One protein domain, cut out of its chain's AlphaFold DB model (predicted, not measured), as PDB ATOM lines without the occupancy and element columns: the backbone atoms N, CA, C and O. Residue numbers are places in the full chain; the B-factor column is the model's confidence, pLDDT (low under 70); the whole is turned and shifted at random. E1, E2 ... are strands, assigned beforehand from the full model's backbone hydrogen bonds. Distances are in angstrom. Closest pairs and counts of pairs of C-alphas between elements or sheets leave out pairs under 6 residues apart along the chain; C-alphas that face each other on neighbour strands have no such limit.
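This is residues 47 to 171 of the 172 residues of an uncharacterized protein of Paenibacillus sp. VKM B-2647 (UniProt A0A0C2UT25). Two strongly twisted four-stranded sheets, E1 E2 E3 E6 and E5 E4 E7 E8, stand partly face to face as a loose sandwich, with E4 over E3 near the centre. The two sheets come together along one side where E5 meets E6, while the bent hairpin of E7 and E8 turns away so that its tip at residues 159 and 160 reaches far from the first sheet. The printed part has 125 residues with no named helix and eight strands, E1 to E8 in chain order; both sheets are antiparallel throughout, and the class is all strand. The whole is compact, with a radius of gyration of the C-alphas of 15.1 A and spans of 51 by 34 by 27 A.

One sheet has the order E1, residues 53 to 55, E2, residues 58 to 73, E3, residues 76 to 89, and E6, residues 130 to 139. E1 E2 E3 is a meander, each strand the antiparallel neighbour of the one before. N 53 and O 60 of hairpin E1 and E2 are 2.8 A apart, within hydrogen-bond range. In hairpin E2 and E3, N 70 and O 78 are 2.7 A apart; between E3 and E6, N 81 and O 134 are 2.8 A apart. E2 bends by 71 degrees at residue 63 and E3 by 61 degrees at residue 86. The other sheet has the order E5, residues 113 to 120, E4, residues 101 to 107, E7, residues 149 to 158, and E8, residues 161 to 170. N 104 and O 117 of hairpin E4 and E5 are 2.9 A apart, N 103 and O 153 of E4 and E7 2.8 A, and N 154 and O 165 of hairpin E7 and E8 2.8 A. E7 bends by 54 degrees at residue 154, E8 by 67 degrees at residue 167. Between the sheets, E5 and E6 have 5 pairs of C-alphas within 8 A, the closest those of Leu 114 and Val 139, 6.0 A. The closest C-alphas of E1 and E8, Ile 53 and Ile 167, are 6.9 A apart. E2 and E8 are near each other; E3 and E5 are apart.

E1 begins at C-alpha 53 (-10.264, -43.981, -43.286). E2 spans 39.0 A and E3 37.8 A; E6 spans 26.5 A, E7 26.0 A, and E8 25.0 A, ending at C-alpha 170 (2.263, -46.782, -39.645).

The C-alphas farthest apart, Trp 74 and Gln 92, are 50.9 A apart. The printed part has no cut. E3 to E4 is a long link of 11 residues. Mean pLDDT of the printed part is 87.5; residues 47 to 49, 72 to 75 and 140 to 144 are under 70.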
ATOM      1  N   ASP A  47      -6.243 -40.354 -35.713       65.81
ATOM      2  CA  ASP A  47      -5.068 -40.500 -36.586       65.81
ATOM      3  C   ASP A  47      -4.562 -41.955 -36.714       65.81
ATOM      4  O   ASP A  47      -3.634 -42.213 -37.481       65.81
ATOM      5  N   ASP A  48      -5.137 -42.897 -35.957       65.00
ATOM      6  CA  ASP A  48      -4.698 -44.299 -35.873       65.00
ATOM      7  C   ASP A  48      -5.736 -45.297 -36.422       65.00
ATOM      8  O   ASP A  48      -5.517 -46.512 -36.407       65.00
ATOM      9  N   ASP A  49      -6.871 -44.811 -36.935       69.50
ATOM     10  CA  ASP A  49      -7.878 -45.668 -37.562       69.50
ATOM     11  C   ASP A  49      -7.477 -46.014 -38.997       69.50
ATOM     12  O   ASP A  49      -7.952 -45.437 -39.970       69.50
ATOM     13  N   ARG A  50      -6.553 -46.967 -39.135       80.06
ATOM     14  CA  ARG A  50      -6.089 -47.441 -40.446       80.06
ATOM     15  C   ARG A  50      -7.090 -48.351 -41.167       80.06
ATOM     16  O   ARG A  50      -6.862 -48.676 -42.330       80.06
ATOM     17  N   ASN A  51      -8.149 -48.786 -40.483       82.31
ATOM     18  CA  ASN A  51      -9.065 -49.811 -40.976       82.31
ATOM     19  C   ASN A  51     -10.273 -49.207 -41.706       82.31
ATOM     20  O   ASN A  51     -10.838 -49.862 -42.580       82.31
ATOM     21  N   GLU A  52     -10.663 -47.972 -41.385       86.62
ATOM     22  CA  GLU A  52     -11.760 -47.284 -42.068       86.62
ATOM     23  C   GLU A  52     -11.518 -45.767 -42.149       86.62
ATOM     24  O   GLU A  52     -12.086 -44.947 -41.435       86.62
ATOM     25  N   ILE A  53     -10.637 -45.374 -43.065       88.69
ATOM     26  CA  ILE A  53     -10.264 -43.981 -43.286       88.69
ATOM     27  C   ILE A  53     -11.229 -43.345 -44.291       88.69
ATOM     28  O   ILE A  53     -11.261 -43.727 -45.465       88.69
ATOM     29  N   HIS A  54     -11.938 -42.291 -43.881       87.38
ATOM     30  CA  HIS A  54     -12.822 -41.543 -44.774       87.38
ATOM     31  C   HIS A  54     -12.119 -40.331 -45.413       87.38
ATOM     32  O   HIS A  54     -11.676 -39.381 -44.752       87.38
ATOM     33  N   LEU A  55     -12.055 -40.358 -46.744       86.50
ATOM     34  CA  LEU A  55     -11.417 -39.388 -47.637       86.50
ATOM     35  C   LEU A  55     -12.410 -38.992 -48.730       86.50
ATOM     36  O   LEU A  55     -12.192 -39.299 -49.900       86.50
ATOM     37  N   TYR A  56     -13.552 -38.404 -48.351       85.69
ATOM     38  CA  TYR A  56     -14.690 -38.212 -49.261       85.69
ATOM     39  C   TYR A  56     -14.250 -37.762 -50.667       85.69
ATOM     40  O   TYR A  56     -13.560 -36.748 -50.760       85.69
ATOM     41  N   PRO A  57     -14.679 -38.438 -51.750       89.69
ATOM     42  CA  PRO A  57     -15.687 -39.506 -51.793       89.69
ATOM     43  C   PRO A  57     -15.123 -40.929 -51.654       89.69
ATOM     44  O   PRO A  57     -15.750 -41.886 -52.105       89.69
ATOM     45  N   TYR A  58     -13.927 -41.077 -51.096       90.69
ATOM     46  CA  TYR A  58     -13.246 -42.354 -50.950       90.69
ATOM     47  C   TYR A  58     -13.303 -42.886 -49.523       90.69
ATOM     48  O   TYR A  58     -13.306 -42.123 -48.554       90.69
ATOM     49  N   THR A  59     -13.258 -44.208 -49.419       92.38
ATOM     50  CA  THR A  59     -12.939 -44.921 -48.184       92.38
ATOM     51  C   THR A  59     -11.692 -45.763 -48.428       92.38
ATOM     52  O   THR A  59     -11.605 -46.499 -49.415       92.38
ATOM     53  N   LEU A  60     -10.713 -45.622 -47.537       92.81
ATOM     54  CA  LEU A  60      -9.443 -46.335 -47.554       92.81
ATOM     55  C   LEU A  60      -9.363 -47.260 -46.338       92.81
ATOM     56  O   LEU A  60      -9.560 -46.823 -45.210       92.81
ATOM     57  N   ASN A  61      -9.010 -48.516 -46.565       94.81
ATOM     58  CA  ASN A  61      -8.671 -49.469 -45.514       94.81
ATOM     59  C   ASN A  61      -7.266 -50.007 -45.787       94.81
ATOM     60  O   ASN A  61      -7.042 -50.614 -46.832       94.81
ATOM     61  N   ILE A  62      -6.322 -49.778 -44.876       94.38
ATOM     62  CA  ILE A  62      -4.967 -50.331 -44.930       94.38
ATOM     63  C   ILE A  62      -4.948 -51.592 -44.061       94.38
ATOM     64  O   ILE A  62      -4.744 -51.527 -42.847       94.38
ATOM     65  N   LYS A  63      -5.137 -52.752 -44.695       94.69
ATOM     66  CA  LYS A  63      -5.252 -54.048 -44.011       94.69
ATOM     67  C   LYS A  63      -3.930 -54.482 -43.399       94.69
ATOM     68  O   LYS A  63      -3.874 -54.929 -42.253       94.69
ATOM     69  N   SER A  64      -2.861 -54.369 -44.178       94.44
ATOM     70  CA  SER A  64      -1.518 -54.725 -43.743       94.44
ATOM     71  C   SER A  64      -0.469 -53.910 -44.482       94.44
ATOM     72  O   SER A  64      -0.722 -53.322 -45.535       94.44
ATOM     73  N   TRP A  65       0.717 -53.845 -43.892       94.88
ATOM     74  CA  TRP A  65       1.845 -53.158 -44.486       94.88
ATOM     75  C   TRP A  65       3.154 -53.745 -43.966       94.88
ATOM     76  O   TRP A  65       3.218 -54.265 -42.850       94.88
ATOM     77  N   ILE A  66       4.206 -53.647 -44.772       95.00
ATOM     78  CA  ILE A  66       5.565 -53.993 -44.363       95.00
ATOM     79  C   ILE A  66       6.562 -53.070 -45.057       95.00
ATOM     80  O   ILE A  66       6.516 -52.871 -46.270       95.00
ATOM     81  N   LEU A  67       7.473 -52.498 -44.273       93.44
ATOM     82  CA  LEU A  67       8.566 -51.673 -44.773       93.44
ATOM     83  C   LEU A  67       9.862 -52.482 -44.736       93.44
ATOM     84  O   LEU A  67      10.287 -52.934 -43.677       93.44
ATOM     85  N   THR A  68      10.508 -52.636 -45.889       90.88
ATOM     86  CA  THR A  68      11.739 -53.421 -46.027       90.88
ATOM     87  C   THR A  68      12.880 -52.562 -46.571       90.88
ATOM     88  O   THR A  68      12.721 -51.911 -47.607       90.88
ATOM     89  N   PRO A  69      14.045 -52.519 -45.901       88.19
ATOM     90  CA  PRO A  69      15.233 -51.904 -46.471       88.19
ATOM     91  C   PRO A  69      15.828 -52.806 -47.560       88.19
ATOM     92  O   PRO A  69      15.962 -54.016 -47.388       88.19
ATOM     93  N   VAL A  70      16.245 -52.196 -48.662       84.88
ATOM     94  CA  VAL A  70      16.975 -52.814 -49.767       84.88
ATOM     95  C   VAL A  70      18.283 -52.059 -49.959       84.88
ATOM     96  O   VAL A  70      18.306 -50.839 -50.147       84.88
ATOM     97  N   ILE A  71      19.392 -52.792 -49.913       74.25
ATOM     98  CA  ILE A  71      20.729 -52.243 -50.138       74.25
ATOM     99  C   ILE A  71      20.920 -52.093 -51.650       74.25
ATOM    100  O   ILE A  71      20.966 -53.094 -52.361       74.25
ATOM    101  N   GLN A  72      21.019 -50.855 -52.143       66.94
ATOM    102  CA  GLN A  72      21.332 -50.592 -53.556       66.94
ATOM    103  C   GLN A  72      22.837 -50.418 -53.792       66.94
ATOM    104  O   GLN A  72      23.361 -50.902 -54.791       66.94
ATOM    105  N   ASN A  73      23.540 -49.734 -52.886       67.75
ATOM    106  CA  ASN A  73      24.993 -49.549 -52.906       67.75
ATOM    107  C   ASN A  73      25.505 -49.297 -51.471       67.75
ATOM    108  O   ASN A  73      24.714 -49.229 -50.533       67.75
ATOM    109  N   TRP A  74      26.821 -49.171 -51.280       66.88
ATOM    110  CA  TRP A  74      27.427 -49.010 -49.946       66.88
ATOM    111  C   TRP A  74      27.088 -47.689 -49.228       66.88
ATOM    112  O   TRP A  74      27.406 -47.570 -48.050       66.88
ATOM    113  N   SER A  75      26.461 -46.711 -49.894       69.06
ATOM    114  CA  SER A  75      26.251 -45.355 -49.355       69.06
ATOM    115  C   SER A  75      24.806 -44.850 -49.434       69.06
ATOM    116  O   SER A  75      24.541 -43.691 -49.118       69.06
ATOM    117  N   SER A  76      23.862 -45.663 -49.909       74.00
ATOM    118  CA  SER A  76      22.457 -45.274 -50.018       74.00
ATOM    119  C   SER A  76      21.530 -46.468 -49.850       74.00
ATOM    120  O   SER A  76      21.765 -47.564 -50.371       74.00
ATOM    121  N   TYR A  77      20.445 -46.216 -49.126       80.62
ATOM    122  CA  TYR A  77      19.414 -47.202 -48.863       80.62
ATOM    123  C   TYR A  77      18.163 -46.891 -49.674       80.62
ATOM    124  O   TYR A  77      17.772 -45.737 -49.870       80.62
ATOM    125  N   THR A  78      17.541 -47.962 -50.148       88.75
ATOM    126  CA  THR A  78      16.196 -47.944 -50.707       88.75
ATOM    127  C   THR A  78      15.257 -48.600 -49.707       88.75
ATOM    128  O   THR A  78      15.639 -49.559 -49.050       88.75
ATOM    129  N   TYR A  79      14.034 -48.105 -49.583       91.31
ATOM    130  CA  TYR A  79      13.012 -48.710 -48.737       91.31
ATOM    131  C   TYR A  79      11.793 -49.061 -49.577       91.31
ATOM    132  O   TYR A  79      11.218 -48.194 -50.233       91.31
ATOM    133  N   ASN A  80      11.399 -50.330 -49.548       93.94
ATOM    134  CA  ASN A  80      10.195 -50.824 -50.195       93.94
ATOM    135  C   ASN A  80       9.091 -50.976 -49.156       93.94
ATOM    136  O   ASN A  80       9.195 -51.780 -48.231       93.94
ATOM    137  N   LEU A  81       8.035 -50.195 -49.324       95.19
ATOM    138  CA  LEU A  81       6.802 -50.308 -48.572       95.19
ATOM    139  C   LEU A  81       5.817 -51.150 -49.380       95.19
ATOM    140  O   LEU A  81       5.369 -50.720 -50.442       95.19
ATOM    141  N   HIS A  82       5.478 -52.326 -48.870       96.50
ATOM    142  CA  HIS A  82       4.378 -53.130 -49.382       96.50
ATOM    143  C   HIS A  82       3.117 -52.812 -48.576       96.50
ATOM    144  O   HIS A  82       3.177 -52.741 -47.347       96.50
ATOM    145  N   LEU A  83       2.001 -52.598 -49.265       95.50
ATOM    146  CA  LEU A  83       0.697 -52.252 -48.703       95.50
ATOM    147  C   LEU A  83      -0.350 -53.208 -49.265       95.50
ATOM    148  O   LEU A  83      -0.440 -53.336 -50.480       95.50
ATOM    149  N   ASP A  84      -1.170 -53.797 -48.402       96.50
ATOM    150  CA  ASP A  84      -2.447 -54.401 -48.789       96.50
ATOM    151  C   ASP A  84      -3.562 -53.459 -48.342       96.50
ATOM    152  O   ASP A  84      -3.702 -53.155 -47.150       96.50
ATOM    153  N   MET A  85      -4.324 -52.954 -49.307       95.31
ATOM    154  CA  MET A  85      -5.332 -51.932 -49.068       95.31
ATOM    155  C   MET A  85      -6.606 -52.159 -49.876       95.31
ATOM    156  O   MET A  85      -6.561 -52.651 -50.998       95.31
ATOM    157  N   ASP A  86      -7.745 -51.732 -49.336       95.56
ATOM    158  CA  ASP A  86      -8.964 -51.505 -50.112       95.56
ATOM    159  C   ASP A  86      -9.169 -50.010 -50.313       95.56
ATOM    160  O   ASP A  86      -9.061 -49.216 -49.378       95.56
ATOM    161  N   PHE A  87      -9.493 -49.630 -51.545       92.12
ATOM    162  CA  PHE A  87      -9.737 -48.249 -51.916       92.12
ATOM    163  C   PHE A  87     -11.025 -48.147 -52.729       92.12
ATOM    164  O   PHE A  87     -11.073 -48.505 -53.908       92.12
ATOM    165  N   THR A  88     -12.097 -47.688 -52.086       92.62
ATOM    166  CA  THR A  88     -13.434 -47.604 -52.684       92.62
ATOM    167  C   THR A  88     -13.844 -46.153 -52.882       92.62
ATOM    168  O   THR A  88     -13.432 -45.272 -52.134       92.62
ATOM    169  N   ARG A  89     -14.633 -45.890 -53.927       90.69
ATOM    170  CA  ARG A  89     -15.104 -44.552 -54.307       90.69
ATOM    171  C   ARG A  89     -16.620 -44.562 -54.418       90.69
ATOM    172  O   ARG A  89     -17.161 -45.459 -55.061       90.69
ATOM    173  N   ASP A  90     -17.276 -43.529 -53.902       91.06
ATOM    174  CA  ASP A  90     -18.679 -43.261 -54.214       91.06
ATOM    175  C   ASP A  90     -18.825 -42.884 -55.707       91.06
ATOM    176  O   ASP A  90     -18.299 -41.851 -56.149       91.06
ATOM    177  N   PRO A  91     -19.516 -43.707 -56.520       87.38
ATOM    178  CA  PRO A  91     -19.640 -43.479 -57.955       87.38
ATOM    179  C   PRO A  91     -20.512 -42.268 -58.310       87.38
ATOM    180  O   PRO A  91     -20.437 -41.799 -59.445       87.38
ATOM    181  N   GLN A  92     -21.328 -41.752 -57.383       89.12
ATOM    182  CA  GLN A  92     -22.235 -40.628 -57.644       89.12
ATOM    183  C   GLN A  92     -21.528 -39.268 -57.628       89.12
ATOM    184  O   GLN A  92     -22.098 -38.262 -58.052       89.12
ATOM    185  N   VAL A  93     -20.280 -39.221 -57.163       85.81
ATOM    186  CA  VAL A  93     -19.531 -37.977 -57.004       85.81
ATOM    187  C   VAL A  93     -18.620 -37.773 -58.202       85.81
ATOM    188  O   VAL A  93     -17.729 -38.575 -58.460       85.81
ATOM    189  N   VAL A  94     -18.804 -36.679 -58.939       85.50
ATOM    190  CA  VAL A  94     -17.904 -36.299 -60.037       85.50
ATOM    191  C   VAL A  94     -16.652 -35.633 -59.462       85.50
ATOM    192  O   VAL A  94     -16.748 -34.810 -58.555       85.50
ATOM    193  N   LEU A  95     -15.482 -36.004 -59.983       85.50
ATOM    194  CA  LEU A  95     -14.178 -35.493 -59.557       85.50
ATOM    195  C   LEU A  95     -13.403 -34.965 -60.764       85.50
ATOM    196  O   LEU A  95     -13.534 -35.507 -61.862       85.50
ATOM    197  N   ASP A  96     -12.580 -33.947 -60.537       84.25
ATOM    198  CA  ASP A  96     -11.631 -33.415 -61.514       84.25
ATOM    199  C   ASP A  96     -10.177 -33.701 -61.094       84.25
ATOM    200  O   ASP A  96      -9.912 -34.258 -60.028       84.25
ATOM    201  N   ASN A  97      -9.220 -33.342 -61.951       79.25
ATOM    202  CA  ASN A  97      -7.798 -33.601 -61.707       79.25
ATOM    203  C   ASN A  97      -7.167 -32.702 -60.628       79.25
ATOM    204  O   ASN A  97      -6.038 -32.970 -60.228       79.25
ATOM    205  N   ASN A  98      -7.860 -31.662 -60.156       81.69
ATOM    206  CA  ASN A  98      -7.393 -30.782 -59.079       81.69
ATOM    207  C   ASN A  98      -7.840 -31.277 -57.694       81.69
ATOM    208  O   ASN A  98      -7.742 -30.548 -56.705       81.69
ATOM    209  N   PHE A  99      -8.353 -32.505 -57.621       87.25
ATOM    210  CA  PHE A  99      -8.747 -33.129 -56.373       87.25
ATOM    211  C   PHE A  99      -7.546 -33.435 -55.464       87.25
ATOM    212  O   PHE A  99      -6.389 -33.391 -55.889       87.25
ATOM    213  N   SER A 100      -7.827 -33.745 -54.195       90.44
ATOM    214  CA  SER A 100      -6.796 -34.112 -53.227       90.44
ATOM    215  C   SER A 100      -5.999 -35.340 -53.681       90.44
ATOM    216  O   SER A 100      -6.402 -36.112 -54.561       90.44
ATOM    217  N   THR A 101      -4.819 -35.503 -53.093       93.50
ATOM    218  CA  THR A 101      -3.923 -36.628 -53.365       93.50
ATOM    219  C   THR A 101      -3.595 -37.356 -52.073       93.50
ATOM    220  O   THR A 101      -3.606 -36.765 -50.993       93.50
ATOM    221  N   LEU A 102      -3.280 -38.644 -52.172       94.00
ATOM    222  CA  LEU A 102      -2.709 -39.388 -51.062       94.00
ATOM    223  C   LEU A 102      -1.200 -39.161 -51.037       94.00
ATOM    224  O   LEU A 102      -0.492 -39.541 -51.971       94.00
ATOM    225  N   LYS A 103      -0.704 -38.574 -49.957       95.69
ATOM    226  CA  LYS A 103       0.719 -38.455 -49.673       95.69
ATOM    227  C   LYS A 103       1.146 -39.573 -48.735       95.69
ATOM    228  O   LYS A 103       0.575 -39.737 -47.660       95.69
ATOM    229  N   ILE A 104       2.173 -40.313 -49.129       95.81
ATOM    230  CA  ILE A 104       2.815 -41.328 -48.294       95.81
ATOM    231  C   ILE A 104       4.259 -40.899 -48.086       95.81
ATOM    232  O   ILE A 104       5.030 -40.786 -49.041       95.81
ATOM    233  N   GLU A 105       4.604 -40.630 -46.836       95.50
ATOM    234  CA  GLU A 105       5.868 -40.037 -46.425       95.50
ATOM    235  C   GLU A 105       6.618 -40.969 -45.478       95.50
ATOM    236  O   GLU A 105       6.049 -41.503 -44.527       95.50
ATOM    237  N   LEU A 106       7.905 -41.162 -45.743       93.81
ATOM    238  CA  LEU A 106       8.807 -41.912 -44.885       93.81
ATOM    239  C   LEU A 106       9.509 -40.940 -43.939       93.81
ATOM    240  O   LEU A 106      10.151 -39.993 -44.388       93.81
ATOM    241  N   VAL A 107       9.398 -41.180 -42.637       93.00
ATOM    242  CA  VAL A 107       9.863 -40.270 -41.586       93.00
ATOM    243  C   VAL A 107      10.799 -41.014 -40.638       93.00
ATOM    244  O   VAL A 107      10.552 -42.173 -40.300       93.00
ATOM    245  N   ASP A 108      11.882 -40.368 -40.206       89.25
ATOM    246  CA  ASP A 108      12.778 -40.934 -39.194       89.25
ATOM    247  C   ASP A 108      12.301 -40.704 -37.751       89.25
ATOM    248  O   ASP A 108      11.316 -40.014 -37.488       89.25
ATOM    249  N   ALA A 109      13.013 -41.292 -36.788       86.88
ATOM    250  CA  ALA A 109      12.673 -41.202 -35.368       86.88
ATOM    251  C   ALA A 109      12.701 -39.766 -34.802       86.88
ATOM    252  O   ALA A 109      12.133 -39.523 -33.739       86.88
ATOM    253  N   LEU A 110      13.352 -38.820 -35.491       87.19
ATOM    254  CA  LEU A 110      13.390 -37.404 -35.114       87.19
ATOM    255  C   LEU A 110      12.249 -36.603 -35.759       87.19
ATOM    256  O   LEU A 110      12.157 -35.395 -35.553       87.19
ATOM    257  N   GLY A 111      11.388 -37.252 -36.549       86.31
ATOM    258  CA  GLY A 111      10.315 -36.594 -37.286       86.31
ATOM    259  C   GLY A 111      10.766 -35.973 -38.610       86.31
ATOM    260  O   GLY A 111       9.989 -35.240 -39.221       86.31
ATOM    261  N   SER A 112      11.992 -36.243 -39.073       88.31
ATOM    262  CA  SER A 112      12.492 -35.699 -40.339       88.31
ATOM    263  C   SER A 112      12.002 -36.530 -41.521       88.31
ATOM    264  O   SER A 112      12.122 -37.757 -41.521       88.31
ATOM    265  N   SER A 113      11.474 -35.860 -42.547       90.25
ATOM    266  CA  SER A 113      11.062 -36.505 -43.796       90.25
ATOM    267  C   SER A 113      12.281 -36.993 -44.578       90.25
ATOM    268  O   SER A 113      13.197 -36.224 -44.867       90.25
ATOM    269  N   LEU A 114      12.284 -38.278 -44.921       89.12
ATOM    270  CA  LEU A 114      13.304 -38.930 -45.748       89.12
ATOM    271  C   LEU A 114      12.878 -39.027 -47.216       89.12
ATOM    272  O   LEU A 114      13.699 -39.309 -48.085       89.12
ATOM    273  N   GLY A 115      11.592 -38.821 -47.495       90.06
ATOM    274  CA  GLY A 115      11.030 -38.846 -48.835       90.06
ATOM    275  C   GLY A 115       9.515 -39.002 -48.808       90.06
ATOM    276  O   GLY A 115       8.957 -39.631 -47.912       90.06
ATOM    277  N   ALA A 116       8.850 -38.461 -49.825       94.00
ATOM    278  CA  ALA A 116       7.404 -38.547 -49.975       94.00
ATOM    279  C   ALA A 116       7.020 -38.953 -51.400       94.00
ATOM    280  O   ALA A 116       7.705 -38.624 -52.370       94.00
ATOM    281  N   LYS A 117       5.899 -39.661 -51.520       94.88
ATOM    282  CA  LYS A 117       5.231 -39.953 -52.789       94.88
ATOM    283  C   LYS A 117       3.801 -39.447 -52.744       94.88
ATOM    284  O   LYS A 117       3.161 -39.499 -51.699       94.88
ATOM    285  N   TYR A 118       3.319 -39.006 -53.898       95.12
ATOM    286  CA  TYR A 118       1.982 -38.463 -54.080       95.12
ATOM    287  C   TYR A 118       1.236 -39.322 -55.090       95.12
ATOM    288  O   TYR A 118       1.754 -39.599 -56.173       95.12
ATOM    289  N   PHE A 119       0.024 -39.726 -54.734       94.44
ATOM    290  CA  PHE A 119      -0.842 -40.544 -55.567       94.44
ATOM    291  C   PHE A 119      -2.157 -39.802 -55.776       94.44
ATOM    292  O   PHE A 119      -2.872 -39.547 -54.803       94.44
ATOM    293  N   PRO A 120      -2.497 -39.425 -57.016       92.88
ATOM    294  CA  PRO A 120      -3.781 -38.802 -57.272       92.88
ATOM    295  C   PRO A 120      -4.901 -39.815 -57.034       92.88
ATOM    296  O   PRO A 120      -4.738 -41.009 -57.282       92.88
ATOM    297  N   PHE A 121      -6.061 -39.351 -56.574       89.50
ATOM    298  CA  PHE A 121      -7.223 -40.229 -56.409       89.50
ATOM    299  C   PHE A 121      -7.938 -40.546 -57.733       89.50
ATOM    300  O   PHE A 121      -8.709 -41.508 -57.829       89.50
ATOM    301  N   VAL A 122      -7.660 -39.765 -58.778       86.94
ATOM    302  CA  VAL A 122      -8.215 -39.909 -60.128       86.94
ATOM    303  C   VAL A 122      -7.110 -39.890 -61.183       86.94
ATOM    304  O   VAL A 122      -5.998 -39.439 -60.933       86.94
ATOM    305  N   GLY A 123      -7.416 -40.384 -62.383       85.44
ATOM    306  CA  GLY A 123      -6.459 -40.404 -63.490       85.44
ATOM    307  C   GLY A 123      -5.414 -41.520 -63.387       85.44
ATOM    308  O   GLY A 123      -5.686 -42.596 -62.842       85.44
ATOM    309  N   ALA A 124      -4.251 -41.275 -63.993       86.62
ATOM    310  CA  ALA A 124      -3.129 -42.209 -64.064       86.62
ATOM    311  C   ALA A 124      -2.311 -42.227 -62.763       86.62
ATOM    312  O   ALA A 124      -2.294 -41.250 -62.021       86.62
ATOM    313  N   ASN A 125      -1.598 -43.330 -62.516       87.44
ATOM    314  CA  ASN A 125      -0.723 -43.522 -61.348       87.44
ATOM    315  C   ASN A 125      -1.432 -43.437 -59.981       87.44
ATOM    316  O   ASN A 125      -0.773 -43.255 -58.958       87.44
ATOM    317  N   ARG A 126      -2.763 -43.578 -59.952       89.94
ATOM    318  CA  ARG A 126      -3.515 -43.740 -58.705       89.94
ATOM    319  C   ARG A 126      -3.239 -45.103 -58.076       89.94
ATOM    320  O   ARG A 126      -3.027 -46.081 -58.794       89.94
ATOM    321  N   LEU A 127      -3.333 -45.175 -56.753       89.12
ATOM    322  CA  LEU A 127      -3.401 -46.459 -56.059       89.12
ATOM    323  C   LEU A 127      -4.770 -47.109 -56.290       89.12
ATOM    324  O   LEU A 127      -5.779 -46.429 -56.505       89.12
ATOM    325  N   VAL A 128      -4.793 -48.435 -56.260       91.56
ATOM    326  CA  VAL A 128      -5.999 -49.259 -56.383       91.56
ATOM    327  C   VAL A 128      -6.018 -50.293 -55.263       91.56
ATOM    328  O   VAL A 128      -4.998 -50.507 -54.608       91.56
ATOM    329  N   SER A 129      -7.168 -50.926 -55.038       95.12
ATOM    330  CA  SER A 129      -7.264 -52.023 -54.073       95.12
ATOM    331  C   SER A 129      -6.315 -53.179 -54.419       95.12
ATOM    332  O   SER A 129      -6.058 -53.446 -55.595       95.12
ATOM    333  N   GLY A 130      -5.857 -53.890 -53.391       95.69
ATOM    334  CA  GLY A 130      -4.903 -54.994 -53.459       95.69
ATOM    335  C   GLY A 130      -3.482 -54.580 -53.083       95.69
ATOM    336  O   GLY A 130      -3.261 -53.532 -52.472       95.69
ATOM    337  N   ASP A 131      -2.519 -55.412 -53.477       96.38
ATOM    338  CA  ASP A 131      -1.110 -55.226 -53.144       96.38
ATOM    339  C   ASP A 131      -0.468 -54.082 -53.941       96.38
ATOM    340  O   ASP A 131      -0.403 -54.100 -55.173       96.38
ATOM    341  N   GLN A 132       0.066 -53.097 -53.225       94.69
ATOM    342  CA  GLN A 132       0.826 -51.977 -53.769       94.69
ATOM    343  C   GLN A 132       2.253 -52.018 -53.225       94.69
ATOM    344  O   GLN A 132       2.473 -52.254 -52.039       94.69
ATOM    345  N   THR A 133       3.244 -51.762 -54.079       95.31
ATOM    346  CA  THR A 133       4.650 -51.651 -53.656       95.31
ATOM    347  C   THR A 133       5.185 -50.270 -53.991       95.31
ATOM    348  O   THR A 133       5.175 -49.853 -55.149       95.31
ATOM    349  N   LEU A 134       5.670 -49.561 -52.975       94.50
ATOM    350  CA  LEU A 134       6.181 -48.201 -53.078       94.50
ATOM    351  C   LEU A 134       7.661 -48.164 -52.707       94.50
ATOM    352  O   LEU A 134       8.044 -48.551 -51.609       94.50
ATOM    353  N   THR A 135       8.490 -47.639 -53.606       93.69
ATOM    354  CA  THR A 135       9.948 -47.601 -53.421       93.69
ATOM    355  C   THR A 135      10.449 -46.191 -53.119       93.69
ATOM    356  O   THR A 135      10.392 -45.310 -53.981       93.69
ATOM    357  N   PHE A 136      10.968 -45.972 -51.914       91.38
ATOM    358  CA  PHE A 136      11.657 -44.748 -51.501       91.38
ATOM    359  C   PHE A 136      13.158 -44.904 -51.749       91.38
ATOM    360  O   PHE A 136      13.801 -45.757 -51.143       91.38
ATOM    361  N   THR A 137      13.720 -44.102 -52.650       86.94
ATOM    362  CA  THR A 137      15.143 -44.136 -53.025       86.94
ATOM    363  C   THR A 137      15.885 -42.922 -52.484       86.94
ATOM    364  O   THR A 137      15.268 -41.890 -52.234       86.94
ATOM    365  N   GLY A 138      17.215 -43.002 -52.401       72.19
ATOM    366  CA  GLY A 138      18.045 -41.838 -52.074       72.19
ATOM    367  C   GLY A 138      17.958 -41.415 -50.609       72.19
ATOM    368  O   GLY A 138      18.193 -40.252 -50.296       72.19
ATOM    369  N   VAL A 139      17.630 -42.347 -49.709       74.06
ATOM    370  CA  VAL A 139      17.704 -42.102 -48.268       74.06
ATOM    371  C   VAL A 139      19.182 -42.105 -47.874       74.06
ATOM    372  O   VAL A 139      19.794 -43.162 -47.704       74.06
ATOM    373  N   THR A 140      19.766 -40.907 -47.801       65.38
ATOM    374  CA  THR A 140      21.178 -40.696 -47.460       65.38
ATOM    375  C   THR A 140      21.395 -40.983 -45.979       65.38
ATOM    376  O   THR A 140      20.909 -40.257 -45.111       65.38
ATOM    377  N   SER A 141      22.097 -42.072 -45.685       64.31
ATOM    378  CA  SER A 141      22.455 -42.471 -44.328       64.31
ATOM    379  C   SER A 141      23.627 -43.445 -44.387       64.31
ATOM    380  O   SER A 141      23.621 -44.353 -45.218       64.31
ATOM    381  N   ASP A 142      24.596 -43.287 -43.483       58.16
ATOM    382  CA  ASP A 142      25.769 -44.171 -43.383       58.16
ATOM    383  C   ASP A 142      25.391 -45.605 -42.968       58.16
ATOM    384  O   ASP A 142      26.178 -46.538 -43.115       58.16
ATOM    385  N   GLN A 143      24.176 -45.790 -42.440       64.94
ATOM    386  CA  GLN A 143      23.599 -47.078 -42.062       64.94
ATOM    387  C   GLN A 143      22.098 -47.120 -42.359       64.94
ATOM    388  O   GLN A 143      21.438 -46.080 -42.439       64.94
ATOM    389  N   ALA A 144      21.537 -48.328 -42.459       69.12
ATOM    390  CA  ALA A 144      20.093 -48.517 -42.511       69.12
ATOM    391  C   ALA A 144      19.460 -47.878 -41.268       69.12
ATOM    392  O   ALA A 144      19.744 -48.282 -40.139       69.12
ATOM    393  N   LYS A 145      18.599 -46.877 -41.468       73.81
ATOM    394  CA  LYS A 145      17.831 -46.288 -40.373       73.81
ATOM    395  C   LYS A 145      16.799 -47.299 -39.874       73.81
ATOM    396  O   LYS A 145      16.058 -47.876 -40.674       73.81
ATOM    397  N   SER A 146      16.766 -47.493 -38.558       74.56
ATOM    398  CA  SER A 146      15.736 -48.241 -37.836       74.56
ATOM    399  C   SER A 146      14.621 -47.302 -37.361       74.56
ATOM    400  O   SER A 146      14.773 -46.080 -37.389       74.56
ATOM    401  N   ASN A 147      13.491 -47.873 -36.932       84.38
ATOM    402  CA  ASN A 147      12.341 -47.136 -36.382       84.38
ATOM    403  C   ASN A 147      11.776 -46.063 -37.327       84.38
ATOM    404  O   ASN A 147      11.356 -44.989 -36.894       84.38
ATOM    405  N   LEU A 148      11.781 -46.350 -38.628       90.69
ATOM    406  CA  LEU A 148      11.146 -45.482 -39.608       90.69
ATOM    407  C   LEU A 148       9.634 -45.591 -39.503       90.69
ATOM    408  O   LEU A 148       9.091 -46.685 -39.401       90.69
ATOM    409  N   THR A 149       8.966 -44.449 -39.566       93.56
ATOM    410  CA  THR A 149       7.510 -44.355 -39.557       93.56
ATOM    411  C   THR A 149       7.031 -43.995 -40.953       93.56
ATOM    412  O   THR A 149       7.602 -43.115 -41.597       93.56
ATOM    413  N   VAL A 150       5.963 -44.639 -41.419       94.75
ATOM    414  CA  VAL A 150       5.275 -44.214 -42.639       94.75
ATOM    415  C   VAL A 150       4.066 -43.383 -42.248       94.75
ATOM    416  O   VAL A 150       3.148 -43.856 -41.582       94.75
ATOM    417  N   LYS A 151       4.059 -42.128 -42.676       94.62
ATOM    418  CA  LYS A 151       2.956 -41.202 -42.477       94.62
ATOM    419  C   LYS A 151       2.112 -41.150 -43.741       94.62
ATOM    420  O   LYS A 151       2.612 -40.837 -44.818       94.62
ATOM    421  N   VAL A 152       0.826 -41.439 -43.601       94.44
ATOM    422  CA  VAL A 152      -0.151 -41.331 -44.683       94.44
ATOM    423  C   VAL A 152      -0.970 -40.071 -44.444       94.44
ATOM    424  O   VAL A 152      -1.401 -39.791 -43.323       94.44
ATOM    425  N   SER A 153      -1.137 -39.253 -45.476       93.94
ATOM    426  CA  SER A 153      -1.857 -37.983 -45.397       93.94
ATOM    427  C   SER A 153      -2.695 -37.743 -46.644       93.94
ATOM    428  O   SER A 153      -2.309 -38.112 -47.749       93.94
ATOM    429  N   GLU A 154      -3.829 -37.083 -46.474       92.31
ATOM    430  CA  GLU A 154      -4.506 -36.396 -47.565       92.31
ATOM    431  C   GLU A 154      -3.818 -35.047 -47.786       92.31
ATOM    432  O   GLU A 154      -3.639 -34.274 -46.842       92.31
ATOM    433  N   SER A 155      -3.420 -34.774 -49.023       93.19
ATOM    434  CA  SER A 155      -2.681 -33.577 -49.404       93.19
ATOM    435  C   SER A 155      -3.464 -32.769 -50.429       93.19
ATOM    436  O   SER A 155      -3.931 -33.301 -51.443       93.19
ATOM    437  N   ILE A 156      -3.615 -31.474 -50.152       90.94
ATOM    438  CA  ILE A 156      -4.337 -30.515 -50.987       90.94
ATOM    439  C   ILE A 156      -3.400 -29.352 -51.292       90.94
ATOM    440  O   ILE A 156      -2.890 -28.693 -50.386       90.94
ATOM    441  N   MET A 157      -3.195 -29.069 -52.577       89.06
ATOM    442  CA  MET A 157      -2.452 -27.881 -52.984       89.06
ATOM    443  C   MET A 157      -3.341 -26.646 -52.834       89.06
ATOM    444  O   MET A 157      -4.415 -26.566 -53.427       89.06
ATOM    445  N   THR A 158      -2.887 -25.671 -52.053       88.12
ATOM    446  CA  THR A 158      -3.557 -24.375 -51.893       88.12
ATOM    447  C   THR A 158      -2.684 -23.262 -52.477       88.12
ATOM    448  O   THR A 158      -1.479 -23.461 -52.648       88.12
ATOM    449  N   PRO A 159      -3.227 -22.057 -52.730       88.62
ATOM    450  CA  PRO A 159      -2.413 -20.912 -53.146       88.62
ATOM    451  C   PRO A 159      -1.270 -20.565 -52.177       88.62
ATOM    452  O   PRO A 159      -0.287 -19.959 -52.589       88.62
ATOM    453  N   ASN A 160      -1.383 -20.964 -50.907       90.44
ATOM    454  CA  ASN A 160      -0.384 -20.711 -49.866       90.44
ATOM    455  C   ASN A 160       0.576 -21.896 -49.651       90.44
ATOM    456  O   ASN A 160       1.394 -21.855 -48.734       90.44
ATOM    457  N   GLY A 161       0.471 -22.950 -50.465       89.75
ATOM    458  CA  GLY A 161       1.275 -24.164 -50.365       89.75
ATOM    459  C   GLY A 161       0.459 -25.417 -50.052       89.75
ATOM    460  O   GLY A 161      -0.775 -25.420 -50.058       89.75
ATOM    461  N   GLU A 162       1.179 -26.506 -49.807       91.31
ATOM    462  CA  GLU A 162       0.611 -27.827 -49.554       91.31
ATOM    463  C   GLU A 162       0.007 -27.911 -48.143       91.31
ATOM    464  O   GLU A 162       0.710 -27.777 -47.140       91.31
ATOM    465  N   ALA A 163      -1.297 -28.168 -48.065       90.38
ATOM    466  CA  ALA A 163      -1.996 -28.457 -46.822       90.38
ATOM    467  C   ALA A 163      -2.131 -29.974 -46.654       90.38
ATOM    468  O   ALA A 163      -2.640 -30.655 -47.543       90.38
ATOM    469  N   ASN A 164      -1.692 -30.494 -45.506       91.25
ATOM    470  CA  ASN A 164      -1.706 -31.924 -45.207       91.25
ATOM    471  C   ASN A 164      -2.613 -32.233 -44.021       91.25
ATOM    472  O   ASN A 164      -2.458 -31.657 -42.942       91.25
ATOM    473  N   ARG A 165      -3.499 -33.207 -44.207       88.38
ATOM    474  CA  ARG A 165      -4.267 -33.856 -43.146       88.38
ATOM    475  C   ARG A 165      -3.698 -35.251 -42.943       88.38
ATOM    476  O   ARG A 165      -3.743 -36.071 -43.854       88.38
ATOM    477  N   VAL A 166      -3.167 -35.522 -41.756       89.31
ATOM    478  CA  VAL A 166      -2.692 -36.866 -41.392       89.31
ATOM    479  C   VAL A 166      -3.897 -37.784 -41.255       89.31
ATOM    480  O   VAL A 166      -4.916 -37.366 -40.715       89.31
ATOM    481  N   ILE A 167      -3.797 -38.997 -41.791       88.88
ATOM    482  CA  ILE A 167      -4.904 -39.963 -41.752       88.88
ATOM    483  C   ILE A 167      -4.503 -41.328 -41.206       88.88
ATOM    484  O   ILE A 167      -5.372 -42.059 -40.752       88.88
ATOM    485  N   ALA A 168      -3.215 -41.677 -41.266       91.38
ATOM    486  CA  ALA A 168      -2.682 -42.861 -40.610       91.38
ATOM    487  C   ALA A 168      -1.189 -42.689 -40.319       91.38
ATOM    488  O   ALA A 168      -0.454 -42.058 -41.093       91.38
ATOM    489  N   VAL A 169      -0.730 -43.306 -39.231       92.62
ATOM    490  CA  VAL A 169       0.688 -43.387 -38.871       92.62
ATOM    491  C   VAL A 169       1.078 -44.851 -38.689       92.62
ATOM    492  O   VAL A 169       0.710 -45.499 -37.717       92.62
ATOM    493  N   LEU A 170       1.845 -45.386 -39.632       92.44
ATOM    494  CA  LEU A 170       2.263 -46.782 -39.645       92.44
ATOM    495  C   LEU A 170       3.647 -46.902 -38.994       92.44
ATOM    496  O   LEU A 170       4.649 -46.427 -39.541       92.44
ATOM    497  N   LYS A 171       3.688 -47.500 -37.802       89.69
ATOM    498  CA  LYS A 171       4.902 -47.683 -36.993       89.69
ATOM    499  C   LYS A 171       5.284 -49.168 -36.924       89.69
ATOM    500  O   LYS A 171       4.375 -49.958 -36.674       89.69
TER     501      LYS A 171